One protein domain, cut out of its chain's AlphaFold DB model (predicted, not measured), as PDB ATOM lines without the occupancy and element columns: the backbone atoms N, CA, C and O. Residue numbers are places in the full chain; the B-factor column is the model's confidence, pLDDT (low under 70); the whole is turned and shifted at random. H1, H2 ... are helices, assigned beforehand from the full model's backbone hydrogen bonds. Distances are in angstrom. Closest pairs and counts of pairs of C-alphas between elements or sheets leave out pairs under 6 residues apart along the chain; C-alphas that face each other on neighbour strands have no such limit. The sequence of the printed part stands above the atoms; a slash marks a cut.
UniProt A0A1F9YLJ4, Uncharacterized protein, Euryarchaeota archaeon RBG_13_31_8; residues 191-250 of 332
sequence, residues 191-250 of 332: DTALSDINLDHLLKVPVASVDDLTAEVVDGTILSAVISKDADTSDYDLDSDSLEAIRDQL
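Overview. This is residues 191 to 250 of the 332 residues of an uncharacterized protein of Euryarchaeota archaeon RBG_13_31_8 (UniProt A0A1F9YLJ4). With little regular structure, this is an elongated, looping chain: the small helix H1 is at one end, H4 at the other with H3 beside it, and between these ends lie long loops and H2. The printed part has 60 residues, 23 of them in four named helices, H1 to H4 in order, with no named strand: all helix. It is only just compact, close to loose, with a radius of gyration of the C-alphas of 12.3 A, and spans 41 by 23 by 16 A.

Along the chain. H1, residues 191 to 195, begins at C-alpha 191 (146.054, 89.977, 126.015). H2 is residues 222 to 227, 9.1 A long, and H3 residues 238 to 241. H4, residues 243 to 250, 10.5 A long, ends at C-alpha 250 (115.671, 102.631, 150.497).

Arrangement. H1 is apart from H2, H3 and H4. H2 and H3 are close but not clearly touching, their closest C-alphas, of Ile 227 and Asp 241, 7.4 A apart. H3 and H4 only just touch, with 3 pairs of C-alphas within 8 A, and only at the corner; the closest, of Asp 239 and Ala 245, are 5.3 A apart. H2 and H4 are apart. In H1, H2 and H4 every O i to N i+4 pair is within hydrogen-bond range; H3 is too short for such a pair.

Size, cuts and confidence. The C-alphas of Thr 192 and Leu 250, the two farthest apart, are 41.4 A apart. The printed part has no cut. The link from H1 to H2, residues 196 to 221, is long. Residues 203 to 204 are under pLDDT 70.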
ATOM      1  N   ASP A 191     146.484  90.229 124.636       90.75
ATOM      2  CA  ASP A 191     146.054  89.977 126.015       90.75
ATOM      3  C   ASP A 191     146.659  91.006 126.980       90.75
ATOM      4  O   ASP A 191     145.946  91.569 127.807       90.75
ATOM      5  N   THR A 192     147.952  91.319 126.823       90.31
ATOM      6  CA  THR A 192     148.625  92.363 127.619       90.31
ATOM      7  C   THR A 192     147.973  93.726 127.388       90.31
ATOM      8  O   THR A 192     147.599  94.397 128.342       90.31
ATOM      9  N   ALA A 193     147.762  94.112 126.126       90.00
ATOM     10  CA  ALA A 193     147.187  95.412 125.790       90.00
ATOM     11  C   ALA A 193     145.732  95.579 126.262       90.00
ATOM     12  O   ALA A 193     145.329  96.694 126.578       90.00
ATOM     13  N   LEU A 194     144.936  94.502 126.290       87.19
ATOM     14  CA  LEU A 194     143.559  94.523 126.798       87.19
ATOM     15  C   LEU A 194     143.500  94.571 128.333       87.19
ATOM     16  O   LEU A 194     142.598  95.211 128.877       87.19
ATOM     17  N   SER A 195     144.450  93.923 129.011       84.25
ATOM     18  CA  SER A 195     144.597  93.987 130.470       84.25
ATOM     19  C   SER A 195     145.105  95.361 130.927       84.25
ATOM     20  O   SER A 195     144.560  95.917 131.868       84.25
ATOM     21  N   ASP A 196     146.034  95.990 130.191       83.56
ATOM     22  CA  ASP A 196     146.535  97.350 130.480       83.56
ATOM     23  C   ASP A 196     145.426  98.425 130.490       83.56
ATOM     24  O   ASP A 196     145.580  99.483 131.098       83.56
ATOM     25  N   ILE A 197     144.310  98.175 129.798       81.81
ATOM     26  CA  ILE A 197     143.122  99.047 129.779       81.81
ATOM     27  C   ILE A 197     141.965  98.493 130.623       81.81
ATOM     28  O   ILE A 197     140.829  98.945 130.471       81.81
ATOM     29  N   ASN A 198     142.243  97.512 131.486       76.75
ATOM     30  CA  ASN A 198     141.327  96.909 132.454       76.75
ATOM     31  C   ASN A 198     140.021  96.350 131.853       76.75
ATOM     32  O   ASN A 198     139.002  96.253 132.537       76.75
ATOM     33  N   LEU A 199     140.005  95.962 130.570       80.44
ATOM     34  CA  LEU A 199     138.801  95.373 129.961       80.44
ATOM     35  C   LEU A 199     138.524  93.941 130.454       80.44
ATOM     36  O   LEU A 199     137.392  93.465 130.356       80.44
ATOM     37  N   ASP A 200     139.528  93.255 130.998       75.50
ATOM     38  CA  ASP A 200     139.412  91.943 131.646       75.50
ATOM     39  C   ASP A 200     138.791  92.013 133.058       75.50
ATOM     40  O   ASP A 200     138.083  91.080 133.467       75.50
ATOM     41  N   HIS A 201     138.971  93.135 133.763       71.88
ATOM     42  CA  HIS A 201     138.378  93.414 135.075       71.88
ATOM     43  C   HIS A 201     136.842  93.504 135.041       71.88
ATOM     44  O   HIS A 201     136.192  93.267 136.055       71.88
ATOM     45  N   LEU A 202     136.219  93.727 133.874       73.12
ATOM     46  CA  LEU A 202     134.752  93.737 133.745       73.12
ATOM     47  C   LEU A 202     134.097  92.350 133.889       73.12
ATOM     48  O   LEU A 202     132.893  92.276 134.132       73.12
ATOM     49  N   LEU A 203     134.836  91.250 133.686       65.00
ATOM     50  CA  LEU A 203     134.236  89.911 133.573       65.00
ATOM     51  C   LEU A 203     135.010  88.772 134.258       65.00
ATOM     52  O   LEU A 203     134.468  87.665 134.325       65.00
ATOM     53  N   LYS A 204     136.256  88.965 134.725       60.31
ATOM     54  CA  LYS A 204     137.090  87.814 135.133       60.31
ATOM     55  C   LYS A 204     138.046  88.019 136.311       60.31
ATOM     56  O   LYS A 204     138.330  87.031 136.990       60.31
ATOM     57  N   VAL A 205     138.551  89.227 136.552       73.50
ATOM     58  CA  VAL A 205     139.600  89.472 137.561       73.50
ATOM     59  C   VAL A 205     139.037  90.318 138.711       73.50
ATOM     60  O   VAL A 205     138.442  91.357 138.436       73.50
ATOM     61  N   PRO A 206     139.167  89.886 139.983       73.50
ATOM     62  CA  PRO A 206     138.797  90.709 141.134       73.50
ATOM     63  C   PRO A 206     139.620  91.998 141.187       73.50
ATOM     64  O   PRO A 206     140.829  91.951 140.975       73.50
ATOM     65  N   VAL A 207     138.966  93.106 141.528       76.88
ATOM     66  CA  VAL A 207     139.612  94.404 141.756       76.88
ATOM     67  C   VAL A 207     140.613  94.335 142.914       76.88
ATOM     68  O   VAL A 207     140.411  93.588 143.877       76.88
ATOM     69  N   ALA A 208     141.693  95.112 142.835       77.75
ATOM     70  CA  ALA A 208     142.727  95.166 143.868       77.75
ATOM     71  C   ALA A 208     142.205  95.716 145.208       77.75
ATOM     72  O   ALA A 208     142.676  95.305 146.272       77.75
ATOM     73  N   SER A 209     141.225  96.617 145.154       82.88
ATOM     74  CA  SER A 209     140.499  97.157 146.301       82.88
ATOM     75  C   SER A 209     139.030  97.330 145.928       82.88
ATOM     76  O   SER A 209     138.713  97.711 144.806       82.88
ATOM     77  N   VAL A 210     138.135  97.011 146.861       77.81
ATOM     78  CA  VAL A 210     136.687  97.228 146.709       77.81
ATOM     79  C   VAL A 210     136.232  98.566 147.293       77.81
ATOM     80  O   VAL A 210     135.113  98.974 147.011       77.81
ATOM     81  N   ASP A 211     137.118  99.236 148.038       82.94
ATOM     82  CA  ASP A 211     136.875 100.520 148.716       82.94
ATOM     83  C   ASP A 211     137.600 101.696 148.018       82.94
ATOM     84  O   ASP A 211     137.494 102.847 148.422       82.94
ATOM     85  N   ASP A 212     138.428 101.398 147.010       86.00
ATOM     86  CA  ASP A 212     139.171 102.377 146.208       86.00
ATOM     87  C   ASP A 212     139.340 101.796 144.806       86.00
ATOM     88  O   ASP A 212     140.091 100.838 144.600       86.00
ATOM     89  N   LEU A 213     138.618 102.357 143.841       87.44
ATOM     90  CA  LEU A 213     138.599 101.855 142.472       87.44
ATOM     91  C   LEU A 213     139.530 102.635 141.533       87.44
ATOM     92  O   LEU A 213     139.527 102.351 140.337       87.44
ATOM     93  N   THR A 214     140.379 103.541 142.036       85.50
ATOM     94  CA  THR A 214     141.252 104.396 141.197       85.50
ATOM     95  C   THR A 214     142.264 103.626 140.348       85.50
ATOM     96  O   THR A 214     142.683 104.097 139.287       85.50
ATOM     97  N   ALA A 215     142.664 102.431 140.790       81.75
ATOM     98  CA  ALA A 215     143.548 101.539 140.038       81.75
ATOM     99  C   ALA A 215     142.828 100.823 138.879       81.75
ATOM    100  O   ALA A 215     143.463 100.423 137.902       81.75
ATOM    101  N   GLU A 216     141.507 100.687 138.981       85.75
ATOM    102  CA  GLU A 216     140.682  99.879 138.081       85.75
ATOM    103  C   GLU A 216     139.919 100.747 137.082       85.75
ATOM    104  O   GLU A 216     139.815 100.417 135.897       85.75
ATOM    105  N   VAL A 217     139.426 101.896 137.546       86.62
ATOM    106  CA  VAL A 217     138.656 102.866 136.775       86.62
ATOM    107  C   VAL A 217     139.293 104.237 136.947       86.62
ATOM    108  O   VAL A 217     139.289 104.811 138.025       86.62
ATOM    109  N   VAL A 218     139.816 104.797 135.856       85.00
ATOM    110  CA  VAL A 218     140.377 106.154 135.876       85.00
ATOM    111  C   VAL A 218     139.261 107.184 136.100       85.00
ATOM    112  O   VAL A 218     138.197 107.106 135.472       85.00
ATOM    113  N   ASP A 219     139.520 108.180 136.948       87.06
ATOM    114  CA  ASP A 219     138.591 109.281 137.221       87.06
ATOM    115  C   ASP A 219     138.250 110.093 135.961       87.06
ATOM    116  O   ASP A 219     139.031 110.219 135.012       87.06
ATOM    117  N   GLY A 220     137.047 110.667 135.944       81.50
ATOM    118  CA  GLY A 220     136.511 111.393 134.789       81.50
ATOM    119  C   GLY A 220     136.185 110.530 133.558       81.50
ATOM    120  O   GLY A 220     135.869 111.079 132.498       81.50
ATOM    121  N   THR A 221     136.241 109.199 133.661       86.69
ATOM    122  CA  THR A 221     135.749 108.298 132.611       86.69
ATOM    123  C   THR A 221     134.225 108.174 132.652       86.69
ATOM    124  O   THR A 221     133.558 108.528 133.621       86.69
ATOM    125  N   ILE A 222     133.635 107.633 131.579       85.50
ATOM    126  CA  ILE A 222     132.195 107.328 131.564       85.50
ATOM    127  C   ILE A 222     131.846 106.345 132.684       85.50
ATOM    128  O   ILE A 222     130.785 106.467 133.285       85.50
ATOM    129  N   LEU A 223     132.730 105.384 132.971       85.81
ATOM    130  CA  LEU A 223     132.482 104.393 134.006       85.81
ATOM    131  C   LEU A 223     132.554 105.010 135.407       85.81
ATOM    132  O   LEU A 223     131.667 104.727 136.208       85.81
ATOM    133  N   SER A 224     133.506 105.915 135.679       87.38
ATOM    134  CA  SER A 224     133.548 106.622 136.969       87.38
ATOM    135  C   SER A 224     132.296 107.473 137.201       87.38
ATOM    136  O   SER A 224     131.760 107.485 138.303       87.38
ATOM    137  N   ALA A 225     131.755 108.094 136.148       84.06
ATOM    138  CA  ALA A 225     130.505 108.853 136.215       84.06
ATOM    139  C   ALA A 225     129.247 107.986 136.431       84.06
ATOM    140  O   ALA A 225     128.190 108.516 136.774       84.06
ATOM    141  N   VAL A 226     129.325 106.673 136.190       86.12
ATOM    142  CA  VAL A 226     128.223 105.734 136.464       86.12
ATOM    143  C   VAL A 226     128.255 105.251 137.913       86.12
ATOM    144  O   VAL A 226     127.191 105.061 138.496       86.12
ATOM    145  N   ILE A 227     129.445 105.037 138.477       85.31
ATOM    146  CA  ILE A 227     129.616 104.424 139.806       85.31
ATOM    147  C   ILE A 227     129.784 105.442 140.940       85.31
ATOM    148  O   ILE A 227     129.481 105.111 142.078       85.31
ATOM    149  N   SER A 228     130.225 106.668 140.642       85.62
ATOM    150  CA  SER A 228     130.408 107.741 141.624       85.62
ATOM    151  C   SER A 228     129.761 109.038 141.148       85.62
ATOM    152  O   SER A 228     129.870 109.435 139.984       85.62
ATOM    153  N   LYS A 229     129.099 109.735 142.078       82.75
ATOM    154  CA  LYS A 229     128.378 110.987 141.802       82.75
ATOM    155  C   LYS A 229     129.293 112.119 141.327       82.75
ATOM    156  O   LYS A 229     128.849 112.969 140.558       82.75
ATOM    157  N   ASP A 230     130.547 112.120 141.776       87.12
ATOM    158  CA  ASP A 230     131.521 113.174 141.476       87.12
ATOM    159  C   ASP A 230     132.567 112.717 140.442       87.12
ATOM    160  O   ASP A 230     133.487 113.468 140.123       87.12
ATOM    161  N   ALA A 231     132.397 111.511 139.877       86.75
ATOM    162  CA  ALA A 231     133.319 110.864 138.940       86.75
ATOM    163  C   ALA A 231     134.747 110.635 139.485       86.75
ATOM    164  O   ALA A 231     135.658 110.387 138.683       86.75
ATOM    165  N   ASP A 232     134.890 110.701 140.812       89.50
ATOM    166  CA  ASP A 232     136.048 110.332 141.634       89.50
ATOM    167  C   ASP A 232     135.801 108.928 142.197       89.50
ATOM    168  O   ASP A 232     134.726 108.653 142.726       89.50
ATOM    169  N   THR A 233     136.745 108.019 141.991       89.12
ATOM    170  CA  THR A 233     136.622 106.603 142.360       89.12
ATOM    171  C   THR A 233     137.405 106.229 143.617       89.12
ATOM    172  O   THR A 233     137.386 105.064 144.020       89.12
ATOM    173  N   SER A 234     138.079 107.202 144.241       88.62
ATOM    174  CA  SER A 234     138.927 106.994 145.422       88.62
ATOM    175  C   SER A 234     138.159 106.797 146.727       88.62
ATOM    176  O   SER A 234     138.743 106.366 147.720       88.62
ATOM    177  N   ASP A 235     136.866 107.113 146.730       86.38
ATOM    178  CA  ASP A 235     135.976 107.039 147.887       86.38
ATOM    179  C   ASP A 235     134.778 106.104 147.675       86.38
ATOM    180  O   ASP A 235     133.838 106.144 148.464       86.38
ATOM    181  N   TYR A 236     134.814 105.268 146.632       89.06
ATOM    182  CA  TYR A 236     133.759 104.291 146.376       89.06
ATOM    183  C   TYR A 236     133.632 103.306 147.544       89.06
ATOM    184  O   TYR A 236     134.580 102.587 147.843       89.06
ATOM    185  N   ASP A 237     132.445 103.211 148.142       86.81
ATOM    186  CA  ASP A 237     132.153 102.258 149.215       86.81
ATOM    187  C   ASP A 237     131.071 101.261 148.769       86.81
ATOM    188  O   ASP A 237     129.932 101.623 148.463       86.81
ATOM    189  N   LEU A 238     131.409  99.967 148.746       86.31
ATOM    190  CA  LEU A 238     130.480  98.883 148.409       86.31
ATOM    191  C   LEU A 238     129.202  98.921 149.273       86.31
ATOM    192  O   LEU A 238     128.111  98.629 148.767       86.31
ATOM    193  N   ASP A 239     129.329  99.270 150.554       85.25
ATOM    194  CA  ASP A 239     128.254  99.212 151.544       85.25
ATOM    195  C   ASP A 239     127.304 100.421 151.472       85.25
ATOM    196  O   ASP A 239     126.223 100.385 152.075       85.25
ATOM    197  N   SER A 240     127.648 101.472 150.716       83.88
ATOM    198  CA  SER A 240     126.771 102.631 150.479       83.88
ATOM    199  C   SER A 240     126.446 102.895 149.013       83.88
ATOM    200  O   SER A 240     125.319 103.295 148.715       83.88
ATOM    201  N   ASP A 241     127.390 102.658 148.106       85.50
ATOM    202  CA  ASP A 241     127.339 103.149 146.725       85.50
ATOM    203  C   ASP A 241     126.995 102.047 145.721       85.50
ATOM    204  O   ASP A 241     126.636 102.317 144.569       85.50
ATOM    205  N   SER A 242     127.054 100.778 146.137       87.19
ATOM    206  CA  SER A 242     126.537  99.688 145.315       87.19
ATOM    207  C   SER A 242     125.017  99.797 145.153       87.19
ATOM    208  O   SER A 242     124.285 100.242 146.035       87.19
ATOM    209  N   LEU A 243     124.493  99.335 144.013       87.31
ATOM    210  CA  LEU A 243     123.044  99.334 143.776       87.31
ATOM    211  C   LEU A 243     122.272  98.516 144.824       87.31
ATOM    212  O   LEU A 243     121.112  98.819 145.103       87.31
ATOM    213  N   GLU A 244     122.898  97.481 145.385       87.38
ATOM    214  CA  GLU A 244     122.325  96.692 146.474       87.38
ATOM    215  C   GLU A 244     122.275  97.494 147.778       87.38
ATOM    216  O   GLU A 244     121.207  97.580 148.381       87.38
ATOM    217  N   ALA A 245     123.369  98.161 148.148       86.31
ATOM    218  CA  ALA A 245     123.410  99.055 149.301       86.31
ATOM    219  C   ALA A 245     122.377 100.188 149.199       86.31
ATOM    220  O   ALA A 245     121.592 100.403 150.125       86.31
ATOM    221  N   ILE A 246     122.304 100.857 148.045       85.62
ATOM    222  CA  ILE A 246     121.325 101.921 147.785       85.62
ATOM    223  C   ILE A 246     119.894 101.380 147.911       85.62
ATOM    224  O   ILE A 246     119.034 102.022 148.519       85.62
ATOM    225  N   ARG A 247     119.619 100.187 147.360       87.75
ATOM    226  CA  ARG A 247     118.311  99.526 147.495       87.75
ATOM    227  C   ARG A 247     117.982  99.264 148.963       87.75
ATOM    228  O   ARG A 247     116.867  99.562 149.381       87.75
ATOM    229  N   ASP A 248     118.908  98.703 149.728       84.38
ATOM    230  CA  ASP A 248     118.663  98.302 151.115       84.38
ATOM    231  C   ASP A 248     118.457  99.514 152.031       84.38
ATOM    232  O   ASP A 248     117.555  99.502 152.875       84.38
ATOM    233  N   GLN A 249     119.183 100.609 151.791       78.94
ATOM    234  CA  GLN A 249     118.926 101.893 152.444       78.94
ATOM    235  C   GLN A 249     117.525 102.436 152.120       78.94
ATOM    236  O   GLN A 249     116.856 102.967 153.006       78.94
ATOM    237  N   LEU A 250     117.029 102.237 150.892       74.62
ATOM    238  CA  LEU A 250     115.671 102.631 150.497       74.62
ATOM    239  C   LEU A 250     114.566 101.809 151.193       74.62
ATOM    240  O   LEU A 250     113.437 102.278 151.326       74.62
TER     241      LEU A 250